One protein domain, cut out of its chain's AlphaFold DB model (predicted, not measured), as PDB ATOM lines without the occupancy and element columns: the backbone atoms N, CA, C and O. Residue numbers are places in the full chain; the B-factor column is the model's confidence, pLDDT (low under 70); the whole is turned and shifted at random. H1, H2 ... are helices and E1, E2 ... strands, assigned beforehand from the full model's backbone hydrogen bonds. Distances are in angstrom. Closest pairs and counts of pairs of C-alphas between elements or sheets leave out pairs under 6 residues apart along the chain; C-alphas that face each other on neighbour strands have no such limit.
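AT A GLANCE: This is residues 537 to 634 of the 676 residues of the protein "Thiol-disulfide isomerase or thioredoxin" of Parapedobacter luteus (UniProt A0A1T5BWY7). A small three-stranded sheet, E1, E4 and E6, has helix H1 lying along one face and helix H2 at its E6 edge, while a hairpin of E2 and E3 extends beyond its E1 edge. The short strand E5 is beside H1, away from the sheet. The printed part has 98 residues, with two named helices and six named strands in the order E1, E2, E3, E4, H1, E5, E6, H2. The larger sheet runs E1, E4, E6 and is antiparallel; the class is mixed, helices and strands. The whole is compact, with a radius of gyration of the C-alphas of 13.0 A and spans of 36 by 32 by 26 A.

IN THESE COORDINATES: Residues 537 to 548 hold no named element. Strand E1, residues 549 to 551, begins at C-alpha 549, (-11.252, -25.299, -34.828). E2 is residues 555 to 558, and E3, residues 561 to 566, is 13.1 A long from first to last C-alpha. E4, residues 576 to 581, is also 13.1 A long. Helix H1, residues 583 to 594, is 16.9 A long and begins at C-alpha 583, (-13.226, -36.577, -28.215). E5 is residues 601 to 604, and E6, residues 611 to 615, is 12.2 A long. H2, residues 623 to 631, is 11.9 A long and ends at C-alpha 631, (1.808, -35.275, -20.977).

HOW THE PARTS SIT: E4 is the inner strand of its sheet. E1 and E4 are antiparallel at 167 degrees, with N 549 and O 579 2.9 A apart, within hydrogen-bond range. E4 and E6 are antiparallel at 176 degrees, with N 578 and O 613 at 2.8 A. H1 is on this sheet at a height of 9.6 A, over E4 and E6, and runs along the strands, at 3 degrees to E4 on the local plane. The closest C-alphas of E4 and H1, Ile 578 and Val 586, are 7.5 A apart. H2 only grazes the sheet, with its residues 625 to 630; the closest C-alphas of E6 and H2, Phe 615 and Ala 629, are 5.9 A apart. H1 and H2 are close but not clearly touching, with the C-alphas of Thr 594 and Leu 623 7.2 A apart, and run opposite ways at a steep tilt of 41 degrees. The closest C-alphas of E1 and E2, Lys 550 and Ile 556, are 6.0 A apart. E2 and E3 form a hairpin, antiparallel at 162 degrees, with N 556 and O 565 at 2.9 A. E5 pairs with no named strand; its Ile 601 has its C-alpha 6.6 A from that of Met 587 in H1. In H1 and H2 every O i to N i+4 pair is within hydrogen-bond range.

THE WHOLE: The two C-alphas farthest apart, Ser 537 and Asp 562, are 38.7 A apart, while the first and last printed C-alphas are 5.0 A apart. The printed part has no cut, and no link is long. Mean pLDDT of the printed part is 71.9; 37 residues are under 70, among them residues 552 to 573.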
ATOM      1  N   SER A 537      -1.933 -33.044 -13.041       60.03
ATOM      2  CA  SER A 537      -1.382 -31.760 -13.470       60.03
ATOM      3  C   SER A 537      -2.542 -30.821 -13.817       60.03
ATOM      4  O   SER A 537      -3.626 -31.301 -14.160       60.03
ATOM      5  N   PRO A 538      -2.378 -29.488 -13.694       58.62
ATOM      6  CA  PRO A 538      -3.461 -28.547 -13.969       58.62
ATOM      7  C   PRO A 538      -4.003 -28.777 -15.394       58.62
ATOM      8  O   PRO A 538      -3.225 -28.713 -16.344       58.62
ATOM      9  N   PRO A 539      -5.306 -29.074 -15.562       66.25
ATOM     10  CA  PRO A 539      -5.839 -29.614 -16.808       66.25
ATOM     11  C   PRO A 539      -6.029 -28.513 -17.856       66.25
ATOM     12  O   PRO A 539      -7.138 -28.015 -18.060       66.25
ATOM     13  N   THR A 540      -4.944 -28.157 -18.546       71.88
ATOM     14  CA  THR A 540      -4.939 -27.187 -19.653       71.88
ATOM     15  C   THR A 540      -5.741 -27.665 -20.864       71.88
ATOM     16  O   THR A 540      -6.111 -26.853 -21.705       71.88
ATOM     17  N   TYR A 541      -6.090 -28.957 -20.918       73.44
ATOM     18  CA  TYR A 541      -6.906 -29.552 -21.976       73.44
ATOM     19  C   TYR A 541      -8.399 -29.170 -21.957       73.44
ATOM     20  O   TYR A 541      -9.132 -29.536 -22.879       73.44
ATOM     21  N   LYS A 542      -8.898 -28.510 -20.903       78.44
ATOM     22  CA  LYS A 542     -10.330 -28.203 -20.738       78.44
ATOM     23  C   LYS A 542     -10.689 -26.884 -21.420       78.44
ATOM     24  O   LYS A 542     -10.283 -25.822 -20.966       78.44
ATOM     25  N   SER A 543     -11.517 -26.950 -22.461       76.94
ATOM     26  CA  SER A 543     -11.976 -25.765 -23.190       76.94
ATOM     27  C   SER A 543     -13.073 -25.018 -22.429       76.94
ATOM     28  O   SER A 543     -14.137 -25.581 -22.158       76.94
ATOM     29  N   GLU A 544     -12.833 -23.743 -22.114       66.12
ATOM     30  CA  GLU A 544     -13.775 -22.897 -21.365       66.12
ATOM     31  C   GLU A 544     -14.857 -22.281 -22.267       66.12
ATOM     32  O   GLU A 544     -16.044 -22.327 -21.944       66.12
ATOM     33  N   SER A 545     -14.474 -21.735 -23.428       58.28
ATOM     34  CA  SER A 545     -15.399 -21.304 -24.487       58.28
ATOM     35  C   SER A 545     -14.658 -21.074 -25.809       58.28
ATOM     36  O   SER A 545     -13.509 -20.639 -25.812       58.28
ATOM     37  N   GLY A 546     -15.302 -21.344 -26.949       63.16
ATOM     38  CA  GLY A 546     -14.697 -21.077 -28.254       63.16
ATOM     39  C   GLY A 546     -15.468 -21.651 -29.439       63.16
ATOM     40  O   GLY A 546     -16.408 -22.429 -29.290       63.16
ATOM     41  N   SER A 547     -15.040 -21.273 -30.643       66.94
ATOM     42  CA  SER A 547     -15.456 -21.940 -31.881       66.94
ATOM     43  C   SER A 547     -14.641 -23.218 -32.078       66.94
ATOM     44  O   SER A 547     -13.438 -23.227 -31.829       66.94
ATOM     45  N   ARG A 548     -15.273 -24.286 -32.581       75.12
ATOM     46  CA  ARG A 548     -14.585 -25.541 -32.925       75.12
ATOM     47  C   ARG A 548     -13.627 -25.314 -34.094       75.12
ATOM     48  O   ARG A 548     -14.074 -25.036 -35.206       75.12
ATOM     49  N   VAL A 549     -12.330 -25.457 -33.842       75.62
ATOM     50  CA  VAL A 549     -11.252 -25.299 -34.828       75.62
ATOM     51  C   VAL A 549     -10.340 -26.522 -34.762       75.62
ATOM     52  O   VAL A 549      -9.949 -26.953 -33.681       75.62
ATOM     53  N   LYS A 550      -9.993 -27.073 -35.927       76.38
ATOM     54  CA  LYS A 550      -8.963 -28.103 -36.096       76.38
ATOM     55  C   LYS A 550      -7.930 -27.563 -37.080       76.38
ATOM     56  O   LYS A 550      -8.316 -27.144 -38.172       76.38
ATOM     57  N   VAL A 551      -6.660 -27.577 -36.691       71.94
ATOM     58  CA  VAL A 551      -5.521 -27.150 -37.513       71.94
ATOM     59  C   VAL A 551      -4.501 -28.284 -37.560       71.94
ATOM     60  O   VAL A 551      -4.170 -28.837 -36.518       71.94
ATOM     61  N   VAL A 552      -4.021 -28.644 -38.749       69.69
ATOM     62  CA  VAL A 552      -2.969 -29.652 -38.965       69.69
ATOM     63  C   VAL A 552      -1.860 -29.002 -39.788       69.69
ATOM     64  O   VAL A 552      -2.160 -28.435 -40.834       69.69
ATOM     65  N   SER A 553      -0.614 -28.999 -39.310       65.50
ATOM     66  CA  SER A 553       0.532 -28.296 -39.921       65.50
ATOM     67  C   SER A 553       0.198 -26.876 -40.413       65.50
ATOM     68  O   SER A 553       0.421 -26.513 -41.570       65.50
ATOM     69  N   GLY A 554      -0.430 -26.080 -39.546       59.19
ATOM     70  CA  GLY A 554      -0.802 -24.686 -39.793       59.19
ATOM     71  C   GLY A 554      -2.059 -24.498 -40.644       59.19
ATOM     72  O   GLY A 554      -2.381 -23.362 -40.988       59.19
ATOM     73  N   ARG A 555      -2.781 -25.576 -40.985       67.19
ATOM     74  CA  ARG A 555      -3.882 -25.587 -41.960       67.19
ATOM     75  C   ARG A 555      -5.216 -26.031 -41.381       67.19
ATOM     76  O   ARG A 555      -5.320 -27.109 -40.803       67.19
ATOM     77  N   ILE A 556      -6.277 -25.257 -41.618       67.50
ATOM     78  CA  ILE A 556      -7.653 -25.727 -41.395       67.50
ATOM     79  C   ILE A 556      -8.099 -26.535 -42.613       67.50
ATOM     80  O   ILE A 556      -8.214 -25.990 -43.712       67.50
ATOM     81  N   ASN A 557      -8.405 -27.811 -42.382       57.19
ATOM     82  CA  ASN A 557      -8.958 -28.731 -43.371       57.19
ATOM     83  C   ASN A 557     -10.457 -28.943 -43.074       57.19
ATOM     84  O   ASN A 557     -10.820 -29.485 -42.027       57.19
ATOM     85  N   SER A 558     -11.347 -28.461 -43.945       51.31
ATOM     86  CA  SER A 558     -12.802 -28.489 -43.724       51.31
ATOM     87  C   SER A 558     -13.491 -29.364 -44.767       51.31
ATOM     88  O   SER A 558     -13.406 -29.101 -45.960       51.31
ATOM     89  N   ARG A 559     -14.259 -30.367 -44.315       43.44
ATOM     90  CA  ARG A 559     -14.970 -31.345 -45.174       43.44
ATOM     91  C   ARG A 559     -15.960 -30.750 -46.191       43.44
ATOM     92  O   ARG A 559     -16.488 -31.493 -47.007       43.44
ATOM     93  N   PHE A 560     -16.259 -29.456 -46.108       39.91
ATOM     94  CA  PHE A 560     -17.196 -28.751 -46.991       39.91
ATOM     95  C   PHE A 560     -16.496 -27.763 -47.938       39.91
ATOM     96  O   PHE A 560     -17.157 -26.979 -48.615       39.91
ATOM     97  N   VAL A 561     -15.164 -27.695 -47.883       42.94
ATOM     98  CA  VAL A 561     -14.382 -26.545 -48.339       42.94
ATOM     99  C   VAL A 561     -12.994 -27.037 -48.768       42.94
ATOM    100  O   VAL A 561     -12.084 -27.088 -47.946       42.94
ATOM    101  N   ASP A 562     -12.809 -27.366 -50.052       40.28
ATOM    102  CA  ASP A 562     -11.521 -27.870 -50.568       40.28
ATOM    103  C   ASP A 562     -10.410 -26.796 -50.709       40.28
ATOM    104  O   ASP A 562      -9.424 -27.014 -51.414       40.28
ATOM    105  N   GLN A 563     -10.513 -25.646 -50.024       46.81
ATOM    106  CA  GLN A 563      -9.344 -24.820 -49.708       46.81
ATOM    107  C   GLN A 563      -8.896 -25.067 -48.273       46.81
ATOM    108  O   GLN A 563      -9.551 -24.703 -47.293       46.81
ATOM    109  N   ILE A 564      -7.674 -25.570 -48.207       54.22
ATOM    110  CA  ILE A 564      -6.746 -25.423 -47.101       54.22
ATOM    111  C   ILE A 564      -6.639 -23.934 -46.733       54.22
ATOM    112  O   ILE A 564      -6.155 -23.131 -47.531       54.22
ATOM    113  N   LYS A 565      -7.073 -23.548 -45.527       59.78
ATOM    114  CA  LYS A 565      -6.789 -22.207 -44.991       59.78
ATOM    115  C   LYS A 565      -5.540 -22.274 -44.121       59.78
ATOM    116  O   LYS A 565      -5.619 -22.789 -43.005       59.78
ATOM    117  N   ASP A 566      -4.432 -21.712 -44.597       62.41
ATOM    118  CA  ASP A 566      -3.251 -21.484 -43.765       62.41
ATOM    119  C   ASP A 566      -3.591 -20.440 -42.676       62.41
ATOM    120  O   ASP A 566      -4.008 -19.313 -42.953       62.41
ATOM    121  N   VAL A 567      -3.470 -20.850 -41.414       63.38
ATOM    122  CA  VAL A 567      -3.615 -20.024 -40.200       63.38
ATOM    123  C   VAL A 567      -2.248 -19.759 -39.560       63.38
ATOM    124  O   VAL A 567      -2.098 -18.782 -38.830       63.38
ATOM    125  N   GLY A 568      -1.243 -20.576 -39.892       61.56
ATOM    126  CA  GLY A 568       0.097 -20.514 -39.315       61.56
ATOM    127  C   GLY A 568       0.177 -21.179 -37.940       61.56
ATOM    128  O   GLY A 568      -0.786 -21.782 -37.464       61.56
ATOM    129  N   ALA A 569       1.349 -21.083 -37.316       67.38
ATOM    130  CA  ALA A 569       1.561 -21.563 -35.958       67.38
ATOM    131  C   ALA A 569       0.933 -20.623 -34.915       67.38
ATOM    132  O   ALA A 569       0.887 -19.402 -35.091       67.38
ATOM    133  N   LEU A 570       0.499 -21.198 -33.797       66.31
ATOM    134  CA  LEU A 570       0.164 -20.470 -32.578       66.31
ATOM    135  C   LEU A 570       1.398 -19.722 -32.027       66.31
ATOM    136  O   LEU A 570       2.535 -20.083 -32.336       66.31
ATOM    137  N   PRO A 571       1.215 -18.721 -31.140       55.38
ATOM    138  CA  PRO A 571       2.327 -17.978 -30.533       55.38
ATOM    139  C   PRO A 571       3.329 -18.827 -29.729       55.38
ATOM    140  O   PRO A 571       4.421 -18.353 -29.431       55.38
ATOM    141  N   ASN A 572       2.971 -20.065 -29.374       61.44
ATOM    142  CA  ASN A 572       3.845 -21.051 -28.729       61.44
ATOM    143  C   ASN A 572       4.653 -21.912 -29.729       61.44
ATOM    144  O   ASN A 572       5.368 -22.815 -29.307       61.44
ATOM    145  N   GLY A 573       4.543 -21.653 -31.037       63.06
ATOM    146  CA  GLY A 573       5.217 -22.402 -32.103       63.06
ATOM    147  C   GLY A 573       4.486 -23.666 -32.571       63.06
ATOM    148  O   GLY A 573       4.962 -24.315 -33.498       63.06
ATOM    149  N   VAL A 574       3.335 -24.012 -31.981       70.62
ATOM    150  CA  VAL A 574       2.548 -25.192 -32.371       70.62
ATOM    151  C   VAL A 574       1.674 -24.872 -33.581       70.62
ATOM    152  O   VAL A 574       0.835 -23.976 -33.535       70.62
ATOM    153  N   ASP A 575       1.829 -25.627 -34.664       71.50
ATOM    154  CA  ASP A 575       1.027 -25.481 -35.886       71.50
ATOM    155  C   ASP A 575      -0.128 -26.499 -35.992       71.50
ATOM    156  O   ASP A 575      -1.013 -26.352 -36.834       71.50
ATOM    157  N   THR A 576      -0.153 -27.505 -35.116       79.19
ATOM    158  CA  THR A 576      -1.071 -28.645 -35.171       79.19
ATOM    159  C   THR A 576      -1.840 -28.729 -33.858       79.19
ATOM    160  O   THR A 576      -1.274 -29.035 -32.812       79.19
ATOM    161  N   TYR A 577      -3.128 -28.383 -33.885       79.88
ATOM    162  CA  TYR A 577      -3.920 -28.214 -32.669       79.88
ATOM    163  C   TYR A 577      -5.439 -28.314 -32.883       79.88
ATOM    164  O   TYR A 577      -5.987 -28.026 -33.951       79.88
ATOM    165  N   ILE A 578      -6.143 -28.675 -31.813       82.06
ATOM    166  CA  ILE A 578      -7.603 -28.630 -31.684       82.06
ATOM    167  C   ILE A 578      -7.971 -27.535 -30.686       82.06
ATOM    168  O   ILE A 578      -7.366 -27.431 -29.619       82.06
ATOM    169  N   ARG A 579      -9.013 -26.760 -31.001       83.44
ATOM    170  CA  ARG A 579      -9.752 -25.954 -30.026       83.44
ATOM    171  C   ARG A 579     -11.244 -26.264 -30.078       83.44
ATOM    172  O   ARG A 579     -11.822 -26.437 -31.153       83.44
ATOM    173  N   HIS A 580     -11.859 -26.337 -28.905       81.50
ATOM    174  CA  HIS A 580     -13.256 -26.657 -28.651       81.50
ATOM    175  C   HIS A 580     -13.730 -27.960 -29.334       81.50
ATOM    176  O   HIS A 580     -14.868 -28.076 -29.806       81.50
ATOM    177  N   GLY A 581     -12.836 -28.952 -29.421       77.44
ATOM    178  CA  GLY A 581     -13.084 -30.225 -30.097       77.44
ATOM    179  C   GLY A 581     -13.861 -31.225 -29.243       77.44
ATOM    180  O   GLY A 581     -13.842 -31.184 -28.012       77.44
ATOM    181  N   LYS A 582     -14.549 -32.163 -29.897       84.12
ATOM    182  CA  LYS A 582     -15.085 -33.368 -29.241       84.12
ATOM    183  C   LYS A 582     -13.989 -34.432 -29.147       84.12
ATOM    184  O   LYS A 582     -13.060 -34.420 -29.943       84.12
ATOM    185  N   PHE A 583     -14.147 -35.429 -28.274       82.06
ATOM    186  CA  PHE A 583     -13.226 -36.577 -28.215       82.06
ATOM    187  C   PHE A 583     -13.037 -37.278 -29.581       82.06
ATOM    188  O   PHE A 583     -11.930 -37.664 -29.936       82.06
ATOM    189  N   ALA A 584     -14.085 -37.343 -30.411       78.88
ATOM    190  CA  ALA A 584     -13.983 -37.854 -31.783       78.88
ATOM    191  C   ALA A 584     -13.023 -37.042 -32.685       78.88
ATOM    192  O   ALA A 584     -12.409 -37.612 -33.582       78.88
ATOM    193  N   ASP A 585     -12.862 -35.736 -32.442       76.69
ATOM    194  CA  ASP A 585     -11.900 -34.893 -33.167       76.69
ATOM    195  C   ASP A 585     -10.463 -35.202 -32.741       76.69
ATOM    196  O   ASP A 585      -9.575 -35.245 -33.588       76.69
ATOM    197  N   VAL A 586     -10.261 -35.474 -31.445       79.56
ATOM    198  CA  VAL A 586      -8.983 -35.922 -30.866       79.56
ATOM    199  C   VAL A 586      -8.571 -37.254 -31.491       79.56
ATOM    200  O   VAL A 586      -7.477 -37.358 -32.037       79.56
ATOM    201  N   MET A 587      -9.479 -38.238 -31.522       80.19
ATOM    202  CA  MET A 587      -9.250 -39.521 -32.200       80.19
ATOM    203  C   MET A 587      -8.865 -39.340 -33.675       80.19
ATOM    204  O   MET A 587      -7.886 -39.920 -34.132       80.19
ATOM    205  N   MET A 588      -9.627 -38.522 -34.413       76.31
ATOM    206  CA  MET A 588      -9.365 -38.248 -35.829       76.31
ATOM    207  C   MET A 588      -8.055 -37.492 -36.070       76.31
ATOM    208  O   MET A 588      -7.502 -37.595 -37.154       76.31
ATOM    209  N   MET A 589      -7.596 -36.666 -35.130       77.19
ATOM    210  CA  MET A 589      -6.321 -35.963 -35.263       77.19
ATOM    211  C   MET A 589      -5.140 -36.894 -35.008       77.19
ATOM    212  O   MET A 589      -4.181 -36.842 -35.765       77.19
ATOM    213  N   ILE A 590      -5.227 -37.772 -34.008       79.94
ATOM    214  CA  ILE A 590      -4.168 -38.749 -33.744       79.94
ATOM    215  C   ILE A 590      -4.011 -39.691 -34.957       79.94
ATOM    216  O   ILE A 590      -2.892 -39.861 -35.420       79.94
ATOM    217  N   ASP A 591      -5.110 -40.197 -35.539       77.06
ATOM    218  CA  ASP A 591      -5.084 -41.045 -36.755       77.06
ATOM    219  C   ASP A 591      -4.559 -40.305 -38.011       77.06
ATOM    220  O   ASP A 591      -3.957 -40.926 -38.881       77.06
ATOM    221  N   GLU A 592      -4.754 -38.981 -38.112       74.81
ATOM    222  CA  GLU A 592      -4.259 -38.150 -39.230       74.81
ATOM    223  C   GLU A 592      -2.769 -37.779 -39.089       74.81
ATOM    224  O   GLU A 592      -2.095 -37.607 -40.099       74.81
ATOM    225  N   ILE A 593      -2.242 -37.680 -37.861       74.31
ATOM    226  CA  ILE A 593      -0.843 -37.299 -37.580       74.31
ATOM    227  C   ILE A 593       0.110 -38.504 -37.580       74.31
ATOM    228  O   ILE A 593       1.279 -38.354 -37.935       74.31
ATOM    229  N   THR A 594      -0.345 -39.689 -37.151       73.06
ATOM    230  CA  THR A 594       0.535 -40.870 -37.075       73.06
ATOM    231  C   THR A 594       0.794 -41.530 -38.421       73.06
ATOM    232  O   THR A 594       1.772 -42.259 -38.533       73.06
ATOM    233  N   ASN A 595      -0.087 -41.343 -39.411       68.50
ATOM    234  CA  ASN A 595      -0.039 -41.987 -40.736       68.50
ATOM    235  C   ASN A 595       0.019 -43.542 -40.719       68.50
ATOM    236  O   ASN A 595       0.151 -44.184 -41.758       68.50
ATOM    237  N   GLU A 596      -0.126 -44.158 -39.543       69.50
ATOM    238  CA  GLU A 596      -0.242 -45.599 -39.306       69.50
ATOM    239  C   GLU A 596      -1.646 -45.952 -38.785       69.50
ATOM    240  O   GLU A 596      -2.275 -45.144 -38.093       69.50
ATOM    241  N   PRO A 597      -2.168 -47.162 -39.060       69.50
ATOM    242  CA  PRO A 597      -3.501 -47.548 -38.621       69.50
ATOM    243  C   PRO A 597      -3.523 -47.850 -37.114       69.50
ATOM    244  O   PRO A 597      -3.027 -48.882 -36.658       69.50
ATOM    245  N   LEU A 598      -4.139 -46.956 -36.333       77.69
ATOM    246  CA  LEU A 598      -4.163 -47.046 -34.869       77.69
ATOM    247  C   LEU A 598      -5.336 -47.861 -34.296       77.69
ATOM    248  O   LEU A 598      -6.467 -47.771 -34.793       77.69
ATOM    249  N   PRO A 599      -5.112 -48.605 -33.192       80.69
ATOM    250  CA  PRO A 599      -6.167 -49.315 -32.476       80.69
ATOM    251  C   PRO A 599      -7.178 -48.343 -31.852       80.69
ATOM    252  O   PRO A 599      -6.983 -47.129 -31.826       80.69
ATOM    253  N   SER A 600      -8.296 -48.873 -31.347       82.31
ATOM    254  CA  SER A 600      -9.342 -48.036 -30.744       82.31
ATOM    255  C   SER A 600      -8.779 -47.206 -29.579       82.31
ATOM    256  O   SER A 600      -8.171 -47.758 -28.661       82.31
ATOM    257  N   ILE A 601      -9.004 -45.889 -29.628       84.00
ATOM    258  CA  ILE A 601      -8.632 -44.946 -28.568       84.00
ATOM    259  C   ILE A 601      -9.842 -44.741 -27.649       84.00
ATOM    260  O   ILE A 601     -10.945 -44.450 -28.119       84.00
ATOM    261  N   LEU A 602      -9.640 -44.908 -26.345       83.88
ATOM    262  CA  LEU A 602     -10.670 -44.862 -25.310       83.88
ATOM    263  C   LEU A 602     -10.515 -43.610 -24.445       83.88
ATOM    264  O   LEU A 602      -9.401 -43.233 -24.082       83.88
ATOM    265  N   ASN A 603     -11.636 -42.979 -24.095       84.19
ATOM    266  CA  ASN A 603     -11.651 -41.841 -23.180       84.19
ATOM    267  C   ASN A 603     -11.704 -42.337 -21.724       84.19
ATOM    268  O   ASN A 603     -12.788 -42.545 -21.186       84.19
ATOM    269  N   GLU A 604     -10.546 -42.508 -21.088       83.94
ATOM    270  CA  GLU A 604     -10.418 -42.780 -19.646       83.94
ATOM    271  C   GLU A 604     -10.036 -41.498 -18.859       83.94
ATOM    272  O   GLU A 604      -9.567 -41.576 -17.727       83.94
ATOM    273  N   THR A 605     -10.244 -40.297 -19.425       80.31
ATOM    274  CA  THR A 605      -9.897 -39.010 -18.770       80.31
ATOM    275  C   THR A 605     -10.875 -38.576 -17.673       80.31
ATOM    276  O   THR A 605     -10.590 -37.637 -16.934       80.31
ATOM    277  N   GLY A 606     -12.060 -39.193 -17.604       76.25
ATOM    278  CA  GLY A 606     -13.161 -38.745 -16.741       76.25
ATOM    279  C   GLY A 606     -13.810 -37.417 -17.168       76.25
ATOM    280  O   GLY A 606     -14.632 -36.880 -16.428       76.25
ATOM    281  N   TYR A 607     -13.461 -36.873 -18.341       78.81
ATOM    282  CA  TYR A 607     -13.972 -35.596 -18.844       78.81
ATOM    283  C   TYR A 607     -14.774 -35.770 -20.147       78.81
ATOM    284  O   TYR A 607     -14.272 -36.269 -21.157       78.81
ATOM    285  N   GLU A 608     -16.032 -35.318 -20.130       76.56
ATOM    286  CA  GLU A 608     -16.978 -35.395 -21.263       76.56
ATOM    287  C   GLU A 608     -17.126 -34.073 -22.047       76.56
ATOM    288  O   GLU A 608     -17.935 -33.968 -22.973       76.56
ATOM    289  N   GLY A 609     -16.378 -33.034 -21.661       79.88
ATOM    290  CA  GLY A 609     -16.540 -31.676 -22.181       79.88
ATOM    291  C   GLY A 609     -15.942 -31.450 -23.575       79.88
ATOM    292  O   GLY A 609     -16.240 -32.157 -24.545       79.88
ATOM    293  N   ARG A 610     -15.157 -30.380 -23.719       83.75
ATOM    294  CA  ARG A 610     -14.501 -30.018 -24.981       83.75
ATOM    295  C   ARG A 610     -13.009 -29.877 -24.761       83.75
ATOM    296  O   ARG A 610     -12.585 -29.307 -23.763       83.75
ATOM    297  N   PHE A 611     -12.249 -30.427 -25.694       81.88
ATOM    298  CA  PHE A 611     -10.804 -30.526 -25.599       81.88
ATOM    299  C   PHE A 611     -10.147 -29.379 -26.369       81.88
ATOM    300  O   PHE A 611     -10.482 -29.148 -27.535       81.88
ATOM    301  N   ASP A 612      -9.214 -28.702 -25.708       82.81
ATOM    302  CA  ASP A 612      -8.230 -27.803 -26.308       82.81
ATOM    303  C   ASP A 612      -6.880 -28.519 -26.227       82.81
ATOM    304  O   ASP A 612      -6.380 -28.740 -25.134       82.81
ATOM    305  N   LEU A 613      -6.333 -28.973 -27.358       82.44
ATOM    306  CA  LEU A 613      -5.133 -29.815 -27.375       82.44
ATOM    307  C   LEU A 613      -4.139 -29.374 -28.440       82.44
ATOM    308  O   LEU A 613      -4.510 -29.172 -29.596       82.44
ATOM    309  N   ASP A 614      -2.880 -29.291 -28.040       81.50
ATOM    310  CA  ASP A 614      -1.715 -29.069 -28.888       81.50
ATOM    311  C   ASP A 614      -1.034 -30.408 -29.200       81.50
ATOM    312  O   ASP A 614      -0.936 -31.289 -28.343       81.50
ATOM    313  N   PHE A 615      -0.571 -30.566 -30.437       81.12
ATOM    314  CA  PHE A 615       0.054 -31.782 -30.956       81.12
ATOM    315  C   PHE A 615       1.409 -31.456 -31.608       81.12
ATOM    316  O   PHE A 615       1.658 -30.302 -31.964       81.12
ATOM    317  N   PRO A 616       2.311 -32.444 -31.769       76.19
ATOM    318  CA  PRO A 616       3.555 -32.253 -32.517       76.19
ATOM    319  C   PRO A 616       3.287 -31.785 -33.959       76.19
ATOM    320  O   PRO A 616       2.302 -32.185 -34.576       76.19
ATOM    321  N   SER A 617       4.178 -30.950 -34.494       64.50
ATOM    322  CA  SER A 617       3.987 -30.221 -35.761       64.50
ATOM    323  C   SER A 617       4.216 -31.035 -37.044       64.50
ATOM    324  O   SER A 617       3.942 -30.577 -38.155       64.50
ATOM    325  N   THR A 618       4.737 -32.252 -36.912       58.25
ATOM    326  CA  THR A 618       5.125 -33.123 -38.026       58.25
ATOM    327  C   THR A 618       4.022 -34.119 -38.388       58.25
ATOM    328  O   THR A 618       3.585 -34.871 -37.521       58.25
ATOM    329  N   ASN A 619       3.689 -34.234 -39.680       55.59
ATOM    330  CA  ASN A 619       2.748 -35.225 -40.254       55.59
ATOM    331  C   ASN A 619       3.193 -36.708 -40.151       55.59
ATOM    332  O   ASN A 619       2.602 -37.574 -40.789       55.59
ATOM    333  N   GLU A 620       4.253 -36.993 -39.395       58.50
ATOM    334  CA  GLU A 620       4.807 -38.332 -39.143       58.50
ATOM    335  C   GLU A 620       5.234 -38.437 -37.663       58.50
ATOM    336  O   GLU A 620       6.337 -38.876 -37.333       58.50
ATOM    337  N   ALA A 621       4.406 -37.938 -36.738       63.12
ATOM    338  CA  ALA A 621       4.763 -37.967 -35.322       63.12
ATOM    339  C   ALA A 621       4.579 -39.373 -34.733       63.12
ATOM    340  O   ALA A 621       3.487 -39.942 -34.762       63.12
ATOM    341  N   THR A 622       5.638 -39.912 -34.125       73.75
ATOM    342  CA  THR A 622       5.575 -41.183 -33.395       73.75
ATOM    343  C   THR A 622       4.626 -41.084 -32.193       73.75
ATOM    344  O   THR A 622       4.442 -40.007 -31.615       73.75
ATOM    345  N   LEU A 623       4.064 -42.218 -31.745       77.69
ATOM    346  CA  LEU A 623       3.227 -42.248 -30.532       77.69
ATOM    347  C   LEU A 623       3.944 -41.651 -29.310       77.69
ATOM    348  O   LEU A 623       3.293 -41.065 -28.452       77.69
ATOM    349  N   GLU A 624       5.271 -41.775 -29.230       80.00
ATOM    350  CA  GLU A 624       6.090 -41.214 -28.151       80.00
ATOM    351  C   GLU A 624       6.111 -39.677 -28.179       80.00
ATOM    352  O   GLU A 624       5.958 -39.041 -27.132       80.00
ATOM    353  N   ALA A 625       6.218 -39.069 -29.366       80.31
ATOM    354  CA  ALA A 625       6.132 -37.619 -29.536       80.31
ATOM    355  C   ALA A 625       4.728 -37.094 -29.184       80.31
ATOM    356  O   ALA A 625       4.599 -36.086 -28.487       80.31
ATOM    357  N   ILE A 626       3.675 -37.814 -29.593       81.56
ATOM    358  CA  ILE A 626       2.286 -37.480 -29.242       81.56
ATOM    359  C   ILE A 626       2.062 -37.609 -27.728       81.56
ATOM    360  O   ILE A 626       1.524 -36.689 -27.116       81.56
ATOM    361  N   ASN A 627       2.521 -38.696 -27.100       84.06
ATOM    362  CA  ASN A 627       2.398 -38.877 -25.652       84.06
ATOM    363  C   ASN A 627       3.172 -37.795 -24.880       84.06
ATOM    364  O   ASN A 627       2.682 -37.279 -23.885       84.06
ATOM    365  N   THR A 628       4.344 -37.381 -25.369       83.38
ATOM    366  CA  THR A 628       5.119 -36.276 -24.777       83.38
ATOM    367  C   THR A 628       4.354 -34.947 -24.831       83.38
ATOM    368  O   THR A 628       4.284 -34.239 -23.826       83.38
ATOM    369  N   ALA A 629       3.730 -34.626 -25.971       82.00
ATOM    370  CA  ALA A 629       2.919 -33.417 -26.122       82.00
ATOM    371  C   ALA A 629       1.657 -33.438 -25.240       82.00
ATOM    372  O   ALA A 629       1.308 -32.423 -24.635       82.00
ATOM    373  N   LEU A 630       0.989 -34.590 -25.123       83.88
ATOM    374  CA  LEU A 630      -0.180 -34.761 -24.255       83.88
ATOM    375  C   LEU A 630       0.195 -34.702 -22.763       83.88
ATOM    376  O   LEU A 630      -0.496 -34.031 -21.994       83.88
ATOM    377  N   ASN A 631       1.325 -35.297 -22.362       84.44
ATOM    378  CA  ASN A 631       1.808 -35.275 -20.977       84.44
ATOM    379  C   ASN A 631       2.069 -33.838 -20.499       84.44
ATOM    380  O   ASN A 631       1.698 -33.483 -19.381       84.44
ATOM    381  N   ALA A 632       2.615 -32.976 -21.366       81.12
ATOM    382  CA  ALA A 632       2.795 -31.546 -21.089       81.12
ATOM    383  C   ALA A 632       1.472 -30.781 -20.849       81.12
ATOM    384  O   ALA A 632       1.489 -29.667 -20.326       81.12
ATOM    385  N   GLN A 633       0.330 -31.374 -21.212       81.69
ATOM    386  CA  GLN A 633      -1.022 -30.836 -21.030       81.69
ATOM    387  C   GLN A 633      -1.829 -31.598 -19.958       81.69
ATOM    388  O   GLN A 633      -3.021 -31.345 -19.781       81.69
ATOM    389  N   GLY A 634      -1.198 -32.527 -19.226       81.81
ATOM    390  CA  GLY A 634      -1.840 -33.326 -18.177       81.81
ATOM    391  C   GLY A 634      -2.653 -34.522 -18.686       81.81
ATOM    392  O   GLY A 634      -3.590 -34.942 -18.003       81.81
TER     393      GLY A 634